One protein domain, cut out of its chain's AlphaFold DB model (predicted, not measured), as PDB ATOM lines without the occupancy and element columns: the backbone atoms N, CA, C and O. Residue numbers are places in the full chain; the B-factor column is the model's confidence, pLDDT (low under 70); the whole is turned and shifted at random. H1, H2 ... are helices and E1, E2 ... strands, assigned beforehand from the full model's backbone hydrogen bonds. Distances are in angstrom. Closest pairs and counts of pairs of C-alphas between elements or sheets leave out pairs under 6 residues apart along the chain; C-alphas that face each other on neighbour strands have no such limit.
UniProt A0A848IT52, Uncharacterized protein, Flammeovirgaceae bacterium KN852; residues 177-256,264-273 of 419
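This is residues 177 to 256 and 264 to 273 of the 419 residues of an uncharacterized protein of Flammeovirgaceae bacterium KN852 (UniProt A0A848IT52). A twisted sheet of three long strands, E1, E2 and E3, with the short E4 at one edge, has a helical hairpin packed on it: H2 lies over one face, while H1, side by side with H2, only grazes the sheet. The last strand, E5, lies near E3 but pairs with no named strand. The printed part has 90 residues, with two named helices and five named strands in the order H1 H2 E1 E2 E3 E4 E5; the sheet's order is E1 - E2 - E3 - E4, all antiparallel, and the class is mixed, helices and strands. The whole is compact, with a radius of gyration of the C-alphas of 13.4 A, yet elongated in outline, spanning 42 by 25 by 22 A.

H1, residues 177 to 190, and H2, residues 197 to 209, form a helical hairpin with a shallow tilt of 21 degrees, opposite ways. They touch through residues 186 to 190 of H1 and 199 to 203 of H2 alone; their closest C-alphas, those of Ile 189 and Ile 200, are 6.9 A apart. In both helices every O i to N i+4 pair is within hydrogen-bond range. E1, residues 217 to 226, E2, residues 230 to 239, E3, residues 242 to 251, and E4, residues 254 to 256, form a meander, each strand the antiparallel neighbour of the one before. Within hydrogen-bond range are N 219 and O 236, 2.8 A, between E1 and E2; N 233 and O 248, 2.9 A, between E2 and E3; and N 251 and O 254, 2.9 A, between E3 and E4. H2 is on this sheet at a height over the sheet of 8.8 A, only just over E2 with 3 of its C-alphas, and runs along the strands, at 25 degrees to E2 on the local plane. H1 only grazes the sheet, with its residues 178 to 190. E5, residues 266 to 271, is near E3 and apart from H2, E1 and E2.

H1 begins at C-alpha 177, (-13.169, 49.055, -15.023), and is 19.8 A long; H2 is 18.8 A. E1 measures 26.9 A, E2 28.1 A and E3 29.8 A, from C-alpha 242 at (-0.879, 44.447, -15.435) to C-alpha 251 at (0.655, 34.616, -43.476). E4 is 6.3 A long, and E5, 13.8 A, ends at C-alpha 271, (-4.788, 28.583, -33.698).

The two C-alphas farthest apart, those of Pro 213 and Phe 228, are 42.2 A apart. Residues 257 to 263, in the link from E4 to E5, are not printed, and C-alphas 256 and 264 are 23.9 A apart across this cut. Of the links that are printed whole, none is long. The mean pLDDT of the printed part is 89.6, and residue 273 alone is under 70.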
ATOM      1  N   GLN A 177     -12.142  49.029 -13.968       93.00
ATOM      2  CA  GLN A 177     -13.169  49.055 -15.023       93.00
ATOM      3  C   GLN A 177     -12.672  49.651 -16.353       93.00
ATOM      4  O   GLN A 177     -12.938  49.062 -17.406       93.00
ATOM      5  N   PRO A 178     -11.946  50.788 -16.374       91.62
ATOM      6  CA  PRO A 178     -11.444  51.358 -17.622       91.62
ATOM      7  C   PRO A 178     -10.444  50.437 -18.323       91.62
ATOM      8  O   PRO A 178     -10.469  50.321 -19.547       91.62
ATOM      9  N   THR A 179      -9.586  49.760 -17.558       92.25
ATOM     10  CA  THR A 179      -8.607  48.813 -18.100       92.25
ATOM     11  C   THR A 179      -9.278  47.539 -18.598       92.25
ATOM     12  O   THR A 179      -8.959  47.095 -19.698       92.25
ATOM     13  N   ALA A 180     -10.279  47.020 -17.882       93.62
ATOM     14  CA  ALA A 180     -11.068  45.872 -18.324       93.62
ATOM     15  C   ALA A 180     -11.746  46.133 -19.679       93.62
ATOM     16  O   ALA A 180     -11.574  45.350 -20.607       93.62
ATOM     17  N   LYS A 181     -12.403  47.287 -19.856       95.00
ATOM     18  CA  LYS A 181     -13.038  47.663 -21.136       95.00
ATOM     19  C   LYS A 181     -12.046  47.750 -22.297       95.00
ATOM     20  O   LYS A 181     -12.358  47.365 -23.425       95.00
ATOM     21  N   LYS A 182     -10.845  48.281 -22.045       95.12
ATOM     22  CA  LYS A 182      -9.782  48.339 -23.059       95.12
ATOM     23  C   LYS A 182      -9.320  46.940 -23.445       95.12
ATOM     24  O   LYS A 182      -9.186  46.674 -24.641       95.12
ATOM     25  N   LEU A 183      -9.127  46.064 -22.461       95.69
ATOM     26  CA  LEU A 183      -8.757  44.674 -22.687       95.69
ATOM     27  C   LEU A 183      -9.849  43.929 -23.463       95.69
ATOM     28  O   LEU A 183      -9.537  43.321 -24.478       95.69
ATOM     29  N   GLU A 184     -11.117  44.037 -23.066       96.38
ATOM     30  CA  GLU A 184     -12.265  43.445 -23.774       96.38
ATOM     31  C   GLU A 184     -12.318  43.883 -25.243       96.38
ATOM     32  O   GLU A 184     -12.540  43.068 -26.139       96.38
ATOM     33  N   LYS A 185     -12.050  45.164 -25.520       96.38
ATOM     34  CA  LYS A 185     -11.973  45.664 -26.894       96.38
ATOM     35  C   LYS A 185     -10.830  45.016 -27.678       96.38
ATOM     36  O   LYS A 185     -11.053  44.581 -28.805       96.38
ATOM     37  N   LEU A 186      -9.630  44.926 -27.101       96.62
ATOM     38  CA  LEU A 186      -8.503  44.237 -27.739       96.62
ATOM     39  C   LEU A 186      -8.832  42.758 -27.982       96.62
ATOM     40  O   LEU A 186      -8.598  42.243 -29.072       96.62
ATOM     41  N   GLN A 187      -9.438  42.090 -26.999       96.12
ATOM     42  CA  GLN A 187      -9.892  40.709 -27.119       96.12
ATOM     43  C   GLN A 187     -10.908  40.539 -28.254       96.12
ATOM     44  O   GLN A 187     -10.823  39.572 -29.006       96.12
ATOM     45  N   SER A 188     -11.838  41.482 -28.422       95.75
ATOM     46  CA  SER A 188     -12.803  41.473 -29.525       95.75
ATOM     47  C   SER A 188     -12.123  41.574 -30.893       95.75
ATOM     48  O   SER A 188     -12.503  40.839 -31.802       95.75
ATOM     49  N   ILE A 189     -11.117  42.443 -31.040       95.56
ATOM     50  CA  ILE A 189     -10.333  42.571 -32.283       95.56
ATOM     51  C   ILE A 189      -9.594  41.255 -32.557       95.56
ATOM     52  O   ILE A 189      -9.722  40.665 -33.629       95.56
ATOM     53  N   LEU A 190      -8.892  40.732 -31.546       94.38
ATOM     54  CA  LEU A 190      -8.133  39.484 -31.647       94.38
ATOM     55  C   LEU A 190      -9.016  38.267 -31.935       94.38
ATOM     56  O   LEU A 190      -8.554  37.342 -32.595       94.38
ATOM     57  N   ASN A 191     -10.271  38.254 -31.479       93.00
ATOM     58  CA  ASN A 191     -11.242  37.180 -31.714       93.00
ATOM     59  C   ASN A 191     -12.104  37.382 -32.972       93.00
ATOM     60  O   ASN A 191     -12.945  36.531 -33.275       93.00
ATOM     61  N   SER A 192     -11.892  38.459 -33.734       92.06
ATOM     62  CA  SER A 192     -12.632  38.705 -34.973       92.06
ATOM     63  C   SER A 192     -12.441  37.559 -35.971       92.06
ATOM     64  O   SER A 192     -11.327  37.079 -36.203       92.06
ATOM     65  N   LYS A 193     -13.542  37.122 -36.597       87.69
ATOM     66  CA  LYS A 193     -13.495  36.154 -37.709       87.69
ATOM     67  C   LYS A 193     -12.776  36.738 -38.926       87.69
ATOM     68  O   LYS A 193     -12.055  36.014 -39.602       87.69
ATOM     69  N   ASN A 194     -12.959  38.033 -39.166       88.56
ATOM     70  CA  ASN A 194     -12.278  38.788 -40.211       88.56
ATOM     71  C   ASN A 194     -11.101  39.513 -39.563       88.56
ATOM     72  O   ASN A 194     -11.177  40.709 -39.299       88.56
ATOM     73  N   PHE A 195     -10.071  38.755 -39.198       90.12
ATOM     74  CA  PHE A 195      -8.878  39.316 -38.577       90.12
ATOM     75  C   PHE A 195      -8.188  40.304 -39.527       90.12
ATOM     76  O   PHE A 195      -7.955  39.969 -40.687       90.12
ATOM     77  N   ASP A 196      -7.823  41.479 -39.014       90.69
ATOM     78  CA  ASP A 196      -7.001  42.469 -39.710       90.69
ATOM     79  C   ASP A 196      -5.903  42.971 -38.765       90.69
ATOM     80  O   ASP A 196      -6.171  43.565 -37.719       90.69
ATOM     81  N   LEU A 197      -4.644  42.747 -39.146       89.81
ATOM     82  CA  LEU A 197      -3.494  43.213 -38.376       89.81
ATOM     83  C   LEU A 197      -3.477  44.747 -38.253       89.81
ATOM     84  O   LEU A 197      -3.050  45.275 -37.227       89.81
ATOM     85  N   LYS A 198      -3.989  45.475 -39.255       91.94
ATOM     86  CA  LYS A 198      -4.044  46.943 -39.224       91.94
ATOM     87  C   LYS A 198      -4.969  47.461 -38.129       91.94
ATOM     88  O   LYS A 198      -4.668  48.495 -37.540       91.94
ATOM     89  N   GLU A 199      -6.054  46.750 -37.822       94.38
ATOM     90  CA  GLU A 199      -6.973  47.133 -36.744       94.38
ATOM     91  C   GLU A 199      -6.274  47.089 -35.373       94.38
ATOM     92  O   GLU A 199      -6.502  47.949 -34.520       94.38
ATOM     93  N   ILE A 200      -5.361  46.133 -35.180       93.19
ATOM     94  CA  ILE A 200      -4.560  46.001 -33.956       93.19
ATOM     95  C   ILE A 200      -3.563  47.153 -33.842       93.19
ATOM     96  O   ILE A 200      -3.468  47.785 -32.788       93.19
ATOM     97  N   GLU A 201      -2.853  47.467 -34.924       92.12
ATOM     98  CA  GLU A 201      -1.899  48.581 -34.934       92.12
ATOM     99  C   GLU A 201      -2.599  49.921 -34.673       92.12
ATOM    100  O   GLU A 201      -2.170  50.687 -33.807       92.12
ATOM    101  N   GLN A 202      -3.750  50.159 -35.308       94.12
ATOM    102  CA  GLN A 202      -4.576  51.345 -35.063       94.12
ATOM    103  C   GLN A 202      -5.096  51.415 -33.621       94.12
ATOM    104  O   GLN A 202      -5.189  52.504 -33.046       94.12
ATOM    105  N   TYR A 203      -5.443  50.272 -33.017       94.88
ATOM    106  CA  TYR A 203      -5.836  50.216 -31.612       94.88
ATOM    107  C   TYR A 203      -4.699  50.701 -30.705       94.88
ATOM    108  O   TYR A 203      -4.919  51.598 -29.888       94.88
ATOM    109  N   PHE A 204      -3.484  50.168 -30.866       93.75
ATOM    110  CA  PHE A 204      -2.348  50.568 -30.031       93.75
ATOM    111  C   PHE A 204      -1.931  52.019 -30.270       93.75
ATOM    112  O   PHE A 204      -1.701  52.740 -29.300       93.75
ATOM    113  N   GLU A 205      -1.903  52.481 -31.521       91.44
ATOM    114  CA  GLU A 205      -1.582  53.872 -31.853       91.44
ATOM    115  C   GLU A 205      -2.575  54.847 -31.198       91.44
ATOM    116  O   GLU A 205      -2.188  55.845 -30.582       91.44
ATOM    117  N   LYS A 206      -3.875  54.530 -31.247       91.00
ATOM    118  CA  LYS A 206      -4.912  55.333 -30.589       91.00
ATOM    119  C   LYS A 206      -4.745  55.360 -29.068       91.00
ATOM    120  O   LYS A 206      -4.873  56.424 -28.460       91.00
ATOM    121  N   GLU A 207      -4.493  54.211 -28.445       89.81
ATOM    122  CA  GLU A 207      -4.413  54.102 -26.984       89.81
ATOM    123  C   GLU A 207      -3.109  54.665 -26.396       89.81
ATOM    124  O   GLU A 207      -3.128  55.156 -25.266       89.81
ATOM    125  N   GLN A 208      -2.007  54.664 -27.153       85.06
ATOM    126  CA  GLN A 208      -0.746  55.315 -26.772       85.06
ATOM    127  C   GLN A 208      -0.826  56.845 -26.863       85.06
ATOM    128  O   GLN A 208      -0.247  57.553 -26.039       85.06
ATOM    129  N   ASN A 209      -1.571  57.373 -27.839       84.12
ATOM    130  CA  ASN A 209      -1.785  58.816 -27.986       84.12
ATOM    131  C   ASN A 209      -2.713  59.402 -26.906       84.12
ATOM    132  O   ASN A 209      -2.756  60.620 -26.704       84.12
ATOM    133  N   ASN A 210      -3.440  58.554 -26.177       79.88
ATOM    134  CA  ASN A 210      -4.246  58.970 -25.039       79.88
ATOM    135  C   ASN A 210      -3.339  59.275 -23.834       79.88
ATOM    136  O   ASN A 210      -2.764  58.371 -23.243       79.88
ATOM    137  N   LYS A 211      -3.232  60.548 -23.428       76.81
ATOM    138  CA  LYS A 211      -2.436  60.980 -22.255       76.81
ATOM    139  C   LYS A 211      -3.173  60.845 -20.912       76.81
ATOM    140  O   LYS A 211      -2.706  61.373 -19.901       76.81
ATOM    141  N   GLY A 212      -4.332  60.190 -20.905       80.12
ATOM    142  CA  GLY A 212      -5.165  60.005 -19.726       80.12
ATOM    143  C   GLY A 212      -4.580  59.037 -18.682       80.12
ATOM    144  O   GLY A 212      -3.564  58.380 -18.910       80.12
ATOM    145  N   PRO A 213      -5.247  58.910 -17.527       80.88
ATOM    146  CA  PRO A 213      -4.779  58.117 -16.383       80.88
ATOM    147  C   PRO A 213      -4.658  56.610 -16.651       80.88
ATOM    148  O   PRO A 213      -3.852  55.937 -16.019       80.88
ATOM    149  N   PHE A 214      -5.398  56.093 -17.633       86.38
ATOM    150  CA  PHE A 214      -5.387  54.679 -18.033       86.38
ATOM    151  C   PHE A 214      -4.740  54.462 -19.409       86.38
ATOM    152  O   PHE A 214      -5.137  53.556 -20.146       86.38
ATOM    153  N   ALA A 215      -3.820  55.339 -19.817       86.12
ATOM    154  CA  ALA A 215      -3.074  55.213 -21.069       86.12
ATOM    155  C   ALA A 215      -2.371  53.850 -21.182       86.12
ATOM    156  O   ALA A 215      -1.856  53.337 -20.186       86.12
ATOM    157  N   ILE A 216      -2.320  53.288 -22.393       90.69
ATOM    158  CA  ILE A 216      -1.527  52.081 -22.654       90.69
ATOM    159  C   ILE A 216      -0.092  52.510 -22.926       90.69
ATOM    160  O   ILE A 216       0.168  53.299 -23.835       90.69
ATOM    161  N   SER A 217       0.852  51.961 -22.164       89.75
ATOM    162  CA  SER A 217       2.261  51.987 -22.551       89.75
ATOM    163  C   SER A 217       2.539  50.708 -23.323       89.75
ATOM    164  O   SER A 217       2.240  49.631 -22.829       89.75
ATOM    165  N   SER A 218       3.042  50.805 -24.548       91.38
ATOM    166  CA  SER A 218       3.275  49.637 -25.402       91.38
ATOM    167  C   SER A 218       4.608  49.791 -26.120       91.38
ATOM    168  O   SER A 218       4.965  50.898 -26.526       91.38
ATOM    169  N   PHE A 219       5.312  48.681 -26.277       88.25
ATOM    170  CA  PHE A 219       6.586  48.555 -26.959       88.25
ATOM    171  C   PHE A 219       6.478  47.402 -27.958       88.25
ATOM    172  O   PHE A 219       6.086  46.291 -27.602       88.25
ATOM    173  N   MET A 220       6.789  47.674 -29.227       88.00
ATOM    174  CA  MET A 220       6.971  46.603 -30.201       88.00
ATOM    175  C   MET A 220       8.355  46.014 -29.954       88.00
ATOM    176  O   MET A 220       9.348  46.681 -30.229       88.00
ATOM    177  N   GLY A 221       8.405  44.797 -29.413       83.44
ATOM    178  CA  GLY A 221       9.669  44.118 -29.160       83.44
ATOM    179  C   GLY A 221      10.363  43.755 -30.461       83.44
ATOM    180  O   GLY A 221      11.543  44.050 -30.627       83.44
ATOM    181  N   PHE A 222       9.611  43.167 -31.390       86.38
ATOM    182  CA  PHE A 222      10.087  42.906 -32.740       86.38
ATOM    183  C   PHE A 222       8.963  42.636 -33.734       86.38
ATOM    184  O   PHE A 222       7.858  42.217 -33.372       86.38
ATOM    185  N   SER A 223       9.294  42.816 -35.012       89.88
ATOM    186  CA  SER A 223       8.456  42.409 -36.133       89.88
ATOM    187  C   SER A 223       9.316  41.899 -37.282       89.88
ATOM    188  O   SER A 223      10.100  42.660 -37.846       89.88
ATOM    189  N   ARG A 224       9.148  40.634 -37.665       90.44
ATOM    190  CA  ARG A 224      10.060  39.974 -38.603       90.44
ATOM    191  C   ARG A 224       9.354  39.017 -39.545       90.44
ATOM    192  O   ARG A 224       8.364  38.376 -39.192       90.44
ATOM    193  N   ASN A 225       9.928  38.877 -40.734       89.81
ATOM    194  CA  ASN A 225       9.569  37.809 -41.653       89.81
ATOM    195  C   ASN A 225      10.327  36.540 -41.261       89.81
ATOM    196  O   ASN A 225      11.532  36.570 -41.028       89.81
ATOM    197  N   LEU A 226       9.608  35.431 -41.193       86.56
ATOM    198  CA  LEU A 226      10.137  34.086 -41.037       86.56
ATOM    199  C   LEU A 226      10.061  33.356 -42.385       86.56
ATOM    200  O   LEU A 226       9.520  33.857 -43.373       86.56
ATOM    201  N   GLU A 227      10.593  32.139 -42.440       81.06
ATOM    202  CA  GLU A 227      10.418  31.297 -43.622       81.06
ATOM    203  C   GLU A 227       8.933  30.967 -43.878       81.06
ATOM    204  O   GLU A 227       8.112  30.938 -42.960       81.06
ATOM    205  N   PHE A 228       8.614  30.623 -45.132       77.88
ATOM    206  CA  PHE A 228       7.273  30.206 -45.582       77.88
ATOM    207  C   PHE A 228       6.199  31.283 -45.436       77.88
ATOM    208  O   PHE A 228       5.060  30.975 -45.089       77.88
ATOM    209  N   ASP A 229       6.564  32.530 -45.734       81.00
ATOM    210  CA  ASP A 229       5.633  33.659 -45.789       81.00
ATOM    211  C   ASP A 229       4.893  33.859 -44.454       81.00
ATOM    212  O   ASP A 229       3.709  34.198 -44.431       81.00
ATOM    213  N   ILE A 230       5.575  33.575 -43.336       85.50
ATOM    214  CA  ILE A 230       5.072  33.816 -41.984       85.50
ATOM    215  C   ILE A 230       5.665  35.130 -41.498       85.50
ATOM    216  O   ILE A 230       6.879  35.284 -41.441       85.50
ATOM    217  N   PHE A 231       4.812  36.052 -41.091       89.38
ATOM    218  CA  PHE A 231       5.213  37.248 -40.372       89.38
ATOM    219  C   PHE A 231       4.949  37.043 -38.883       89.38
ATOM    220  O   PHE A 231       3.890  36.546 -38.500       89.38
ATOM    221  N   GLN A 232       5.918  37.407 -38.049       90.50
ATOM    222  CA  GLN A 232       5.821  37.342 -36.598       90.50
ATOM    223  C   GLN A 232       5.928  38.743 -36.010       90.50
ATOM    224  O   GLN A 232       6.884  39.459 -36.302       90.50
ATOM    225  N   SER A 233       5.011  39.081 -35.107       91.94
ATOM    226  CA  SER A 233       5.144  40.240 -34.230       91.94
ATOM    227  C   SER A 233       5.043  39.847 -32.762       91.94
ATOM    228  O   SER A 233       4.299  38.935 -32.382       91.94
ATOM    229  N   TYR A 234       5.822  40.551 -31.947       92.00
ATOM    230  CA  TYR A 234       5.811  40.461 -30.498       92.00
ATOM    231  C   TYR A 234       5.709  41.862 -29.905       92.00
ATOM    232  O   TYR A 234       6.500  42.752 -30.230       92.00
ATOM    233  N   ARG A 235       4.730  42.047 -29.026       93.12
ATOM    234  CA  ARG A 235       4.452  43.318 -28.374       93.12
ATOM    235  C   ARG A 235       4.279  43.121 -26.880       93.12
ATOM    236  O   ARG A 235       3.428  42.341 -26.457       93.12
ATOM    237  N   ASP A 236       4.991  43.944 -26.128       93.38
ATOM    238  CA  ASP A 236       4.814  44.098 -24.693       93.38
ATOM    239  C   ASP A 236       4.025  45.358 -24.406       93.38
ATOM    240  O   ASP A 236       4.268  46.416 -24.997       93.38
ATOM    241  N   PHE A 237       3.077  45.280 -23.481       94.56
ATOM    242  CA  PHE A 237       2.350  46.467 -23.069       94.56
ATOM    243  C   PHE A 237       1.881  46.418 -21.624       94.56
ATOM    244  O   PHE A 237       1.562  45.375 -21.064       94.56
ATOM    245  N   GLN A 238       1.825  47.595 -21.016       92.75
ATOM    246  CA  GLN A 238       1.239  47.822 -19.712       92.75
ATOM    247  C   GLN A 238      -0.147  48.439 -19.881       92.75
ATOM    248  O   GLN A 238      -0.315  49.470 -20.543       92.75
ATOM    249  N   LEU A 239      -1.129  47.828 -19.227       90.62
ATOM    250  CA  LEU A 239      -2.492  48.330 -19.136       90.62
ATOM    251  C   LEU A 239      -2.899  48.337 -17.660       90.62
ATOM    252  O   LEU A 239      -3.207  47.306 -17.069       90.62
ATOM    253  N   GLY A 240      -2.862  49.524 -17.054       86.69
ATOM    254  CA  GLY A 240      -3.037  49.673 -15.613       86.69
ATOM    255  C   GLY A 240      -1.885  49.054 -14.826       86.69
ATOM    256  O   GLY A 240      -0.724  49.428 -15.006       86.69
ATOM    257  N   ARG A 241      -2.215  48.121 -13.931       86.38
ATOM    258  CA  ARG A 241      -1.243  47.429 -13.070       86.38
ATOM    259  C   ARG A 241      -0.646  46.180 -13.717       86.38
ATOM    260  O   ARG A 241       0.364  45.688 -13.227       86.38
ATOM    261  N   ASP A 242      -1.240  45.713 -14.810       90.94
ATOM    262  CA  ASP A 242      -0.879  44.447 -15.435       90.94
ATOM    263  C   ASP A 242       0.029  44.654 -16.649       90.94
ATOM    264  O   ASP A 242      -0.085  45.636 -17.395       90.94
ATOM    265  N   HIS A 243       0.922  43.687 -16.840       94.44
ATOM    266  CA  HIS A 243       1.789  43.572 -18.003       94.44
ATOM    267  C   HIS A 243       1.294  42.444 -18.904       94.44
ATOM    268  O   HIS A 243       0.949  41.362 -18.417       94.44
ATOM    269  N   TYR A 244       1.274  42.713 -20.202       95.62
ATOM    270  CA  TYR A 244       0.758  41.820 -21.220       95.62
ATOM    271  C   TYR A 244       1.787  41.598 -22.317       95.62
ATOM    272  O   TYR A 244       2.435  42.539 -22.771       95.62
ATOM    273  N   GLU A 245       1.825  40.362 -22.792       95.06
ATOM    274  CA  GLU A 245       2.604  39.922 -23.941       95.06
ATOM    275  C   GLU A 245       1.630  39.492 -25.039       95.06
ATOM    276  O   GLU A 245       0.739  38.664 -24.815       95.06
ATOM    277  N   LEU A 246       1.783  40.060 -26.233       95.50
ATOM    278  CA  LEU A 246       0.994  39.732 -27.412       95.50
ATOM    279  C   LEU A 246       1.910  39.217 -28.517       95.50
ATOM    280  O   LEU A 246       2.775  39.937 -29.010       95.50
ATOM    281  N   ILE A 247       1.668  37.978 -28.935       93.19
ATOM    282  CA  ILE A 247       2.365  37.333 -30.046       93.19
ATOM    283  C   ILE A 247       1.355  37.079 -31.150       93.19
ATOM    284  O   ILE A 247       0.304  36.480 -30.907       93.19
ATOM    285  N   ILE A 248       1.681  37.505 -32.366       92.56
ATOM    286  CA  ILE A 248       0.850  37.285 -33.547       92.56
ATOM    287  C   ILE A 248       1.716  36.690 -34.649       92.56
ATOM    288  O   ILE A 248       2.809  37.175 -34.933       92.56
ATOM    289  N   LEU A 249       1.193  35.645 -35.280       89.75
ATOM    290  CA  LEU A 249       1.705  35.103 -36.527       89.75
ATOM    291  C   LEU A 249       0.658  35.315 -37.616       89.75
ATOM    292  O   LEU A 249      -0.504  34.926 -37.444       89.75
ATOM    293  N   THR A 250       1.070  35.877 -38.745       89.00
ATOM    294  CA  THR A 250       0.238  35.999 -39.945       89.00
ATOM    295  C   THR A 250       0.923  35.363 -41.146       89.00
ATOM    296  O   THR A 250       2.131  35.137 -41.148       89.00
ATOM    297  N   SER A 251       0.146  35.029 -42.171       85.75
ATOM    298  CA  SER A 251       0.655  34.616 -43.476       85.75
ATOM    299  C   SER A 251      -0.269  35.164 -44.551       85.75
ATOM    300  O   SER A 251      -1.473  34.915 -44.500       85.75
ATOM    301  N   ASN A 252       0.277  35.947 -45.488       83.31
ATOM    302  CA  ASN A 252      -0.503  36.713 -46.471       83.31
ATOM    303  C   ASN A 252      -1.673  37.475 -45.810       83.31
ATOM    304  O   ASN A 252      -2.832  37.284 -46.179       83.31
ATOM    305  N   ASP A 253      -1.366  38.238 -44.756       81.69
ATOM    306  CA  ASP A 253      -2.306  39.008 -43.920       81.69
ATOM    307  C   ASP A 253      -3.391  38.198 -43.183       81.69
ATOM    308  O   ASP A 253      -4.164  38.750 -42.404       81.69
ATOM    309  N   SER A 254      -3.421  36.875 -43.347       86.88
ATOM    310  CA  SER A 254      -4.344  35.997 -42.628       86.88
ATOM    311  C   SER A 254      -3.760  35.581 -41.283       86.88
ATOM    312  O   SER A 254      -2.578  35.243 -41.192       86.88
ATOM    313  N   LEU A 255      -4.595  35.554 -40.241       88.00
ATOM    314  CA  LEU A 255      -4.192  35.061 -38.927       88.00
ATOM    315  C   LEU A 255      -3.779  33.592 -39.010       88.00
ATOM    316  O   LEU A 255      -4.535  32.743 -39.476       88.00
ATOM    317  N   VAL A 256      -2.595  33.297 -38.493       86.44
ATOM    318  CA  VAL A 256      -2.080  31.937 -38.324       86.44
ATOM    319  C   VAL A 256      -2.188  31.536 -36.859       86.44
ATOM    320  O   VAL A 256      -2.654  30.444 -36.522       86.44
ATOM    321  N   ASP A 264       1.060  35.484 -15.363       87.25
ATOM    322  CA  ASP A 264       0.477  34.352 -14.636       87.25
ATOM    323  C   ASP A 264      -0.701  33.689 -15.369       87.25
ATOM    324  O   ASP A 264      -1.124  32.601 -14.986       87.25
ATOM    325  N   ASN A 265      -1.247  34.312 -16.423       92.38
ATOM    326  CA  ASN A 265      -2.485  33.847 -17.056       92.38
ATOM    327  C   ASN A 265      -2.453  33.911 -18.583       92.38
ATOM    328  O   ASN A 265      -2.048  34.914 -19.177       92.38
ATOM    329  N   LEU A 266      -3.006  32.871 -19.212       92.81
ATOM    330  CA  LEU A 266      -3.404  32.888 -20.616       92.81
ATOM    331  C   LEU A 266      -4.757  33.585 -20.768       92.81
ATOM    332  O   LEU A 266      -5.741  33.155 -20.176       92.81
ATOM    333  N   ILE A 267      -4.794  34.640 -21.580       94.31
ATOM    334  CA  ILE A 267      -5.996  35.445 -21.813       94.31
ATOM    335  C   ILE A 267      -6.673  35.026 -23.119       94.31
ATOM    336  O   ILE A 267      -7.870  34.756 -23.140       94.31
ATOM    337  N   ILE A 268      -5.905  34.947 -24.210       93.94
ATOM    338  CA  ILE A 268      -6.370  34.461 -25.514       93.94
ATOM    339  C   ILE A 268      -5.321  33.534 -26.107       93.94
ATOM    340  O   ILE A 268      -4.131  33.839 -26.083       93.94
ATOM    341  N   GLU A 269      -5.786  32.450 -26.722       91.25
ATOM    342  CA  GLU A 269      -5.021  31.679 -27.694       91.25
ATOM    343  C   GLU A 269      -5.921  31.326 -28.882       91.25
ATOM    344  O   GLU A 269      -6.969  30.702 -28.710       91.25
ATOM    345  N   ARG A 270      -5.514  31.699 -30.099       88.50
ATOM    346  CA  ARG A 270      -6.170  31.263 -31.339       88.50
ATOM    347  C   ARG A 270      -5.175  30.561 -32.244       88.50
ATOM    348  O   ARG A 270      -4.072  31.056 -32.459       88.50
ATOM    349  N   LYS A 271      -5.595  29.424 -32.804       85.00
ATOM    350  CA  LYS A 271      -4.788  28.583 -33.698       85.00
ATOM    351  C   LYS A 271      -5.552  28.314 -34.987       85.00
ATOM    352  O   LYS A 271      -6.536  27.580 -34.972       85.00
ATOM    353  N   GLU A 272      -5.064  28.832 -36.107       79.88
ATOM    354  CA  GLU A 272      -5.627  28.564 -37.435       79.88
ATOM    355  C   GLU A 272      -4.777  27.494 -38.146       79.88
ATOM    356  O   GLU A 272      -4.084  27.730 -39.141       79.88
ATOM    357  N   PHE A 273      -4.816  26.266 -37.610       63.69
ATOM    358  CA  PHE A 273      -3.949  25.140 -38.002       63.69
ATOM    359  C   PHE A 273      -3.961  24.784 -39.495       63.69
ATOM    360  O   PHE A 273      -3.009  24.165 -39.976       63.69
TER     361      PHE A 273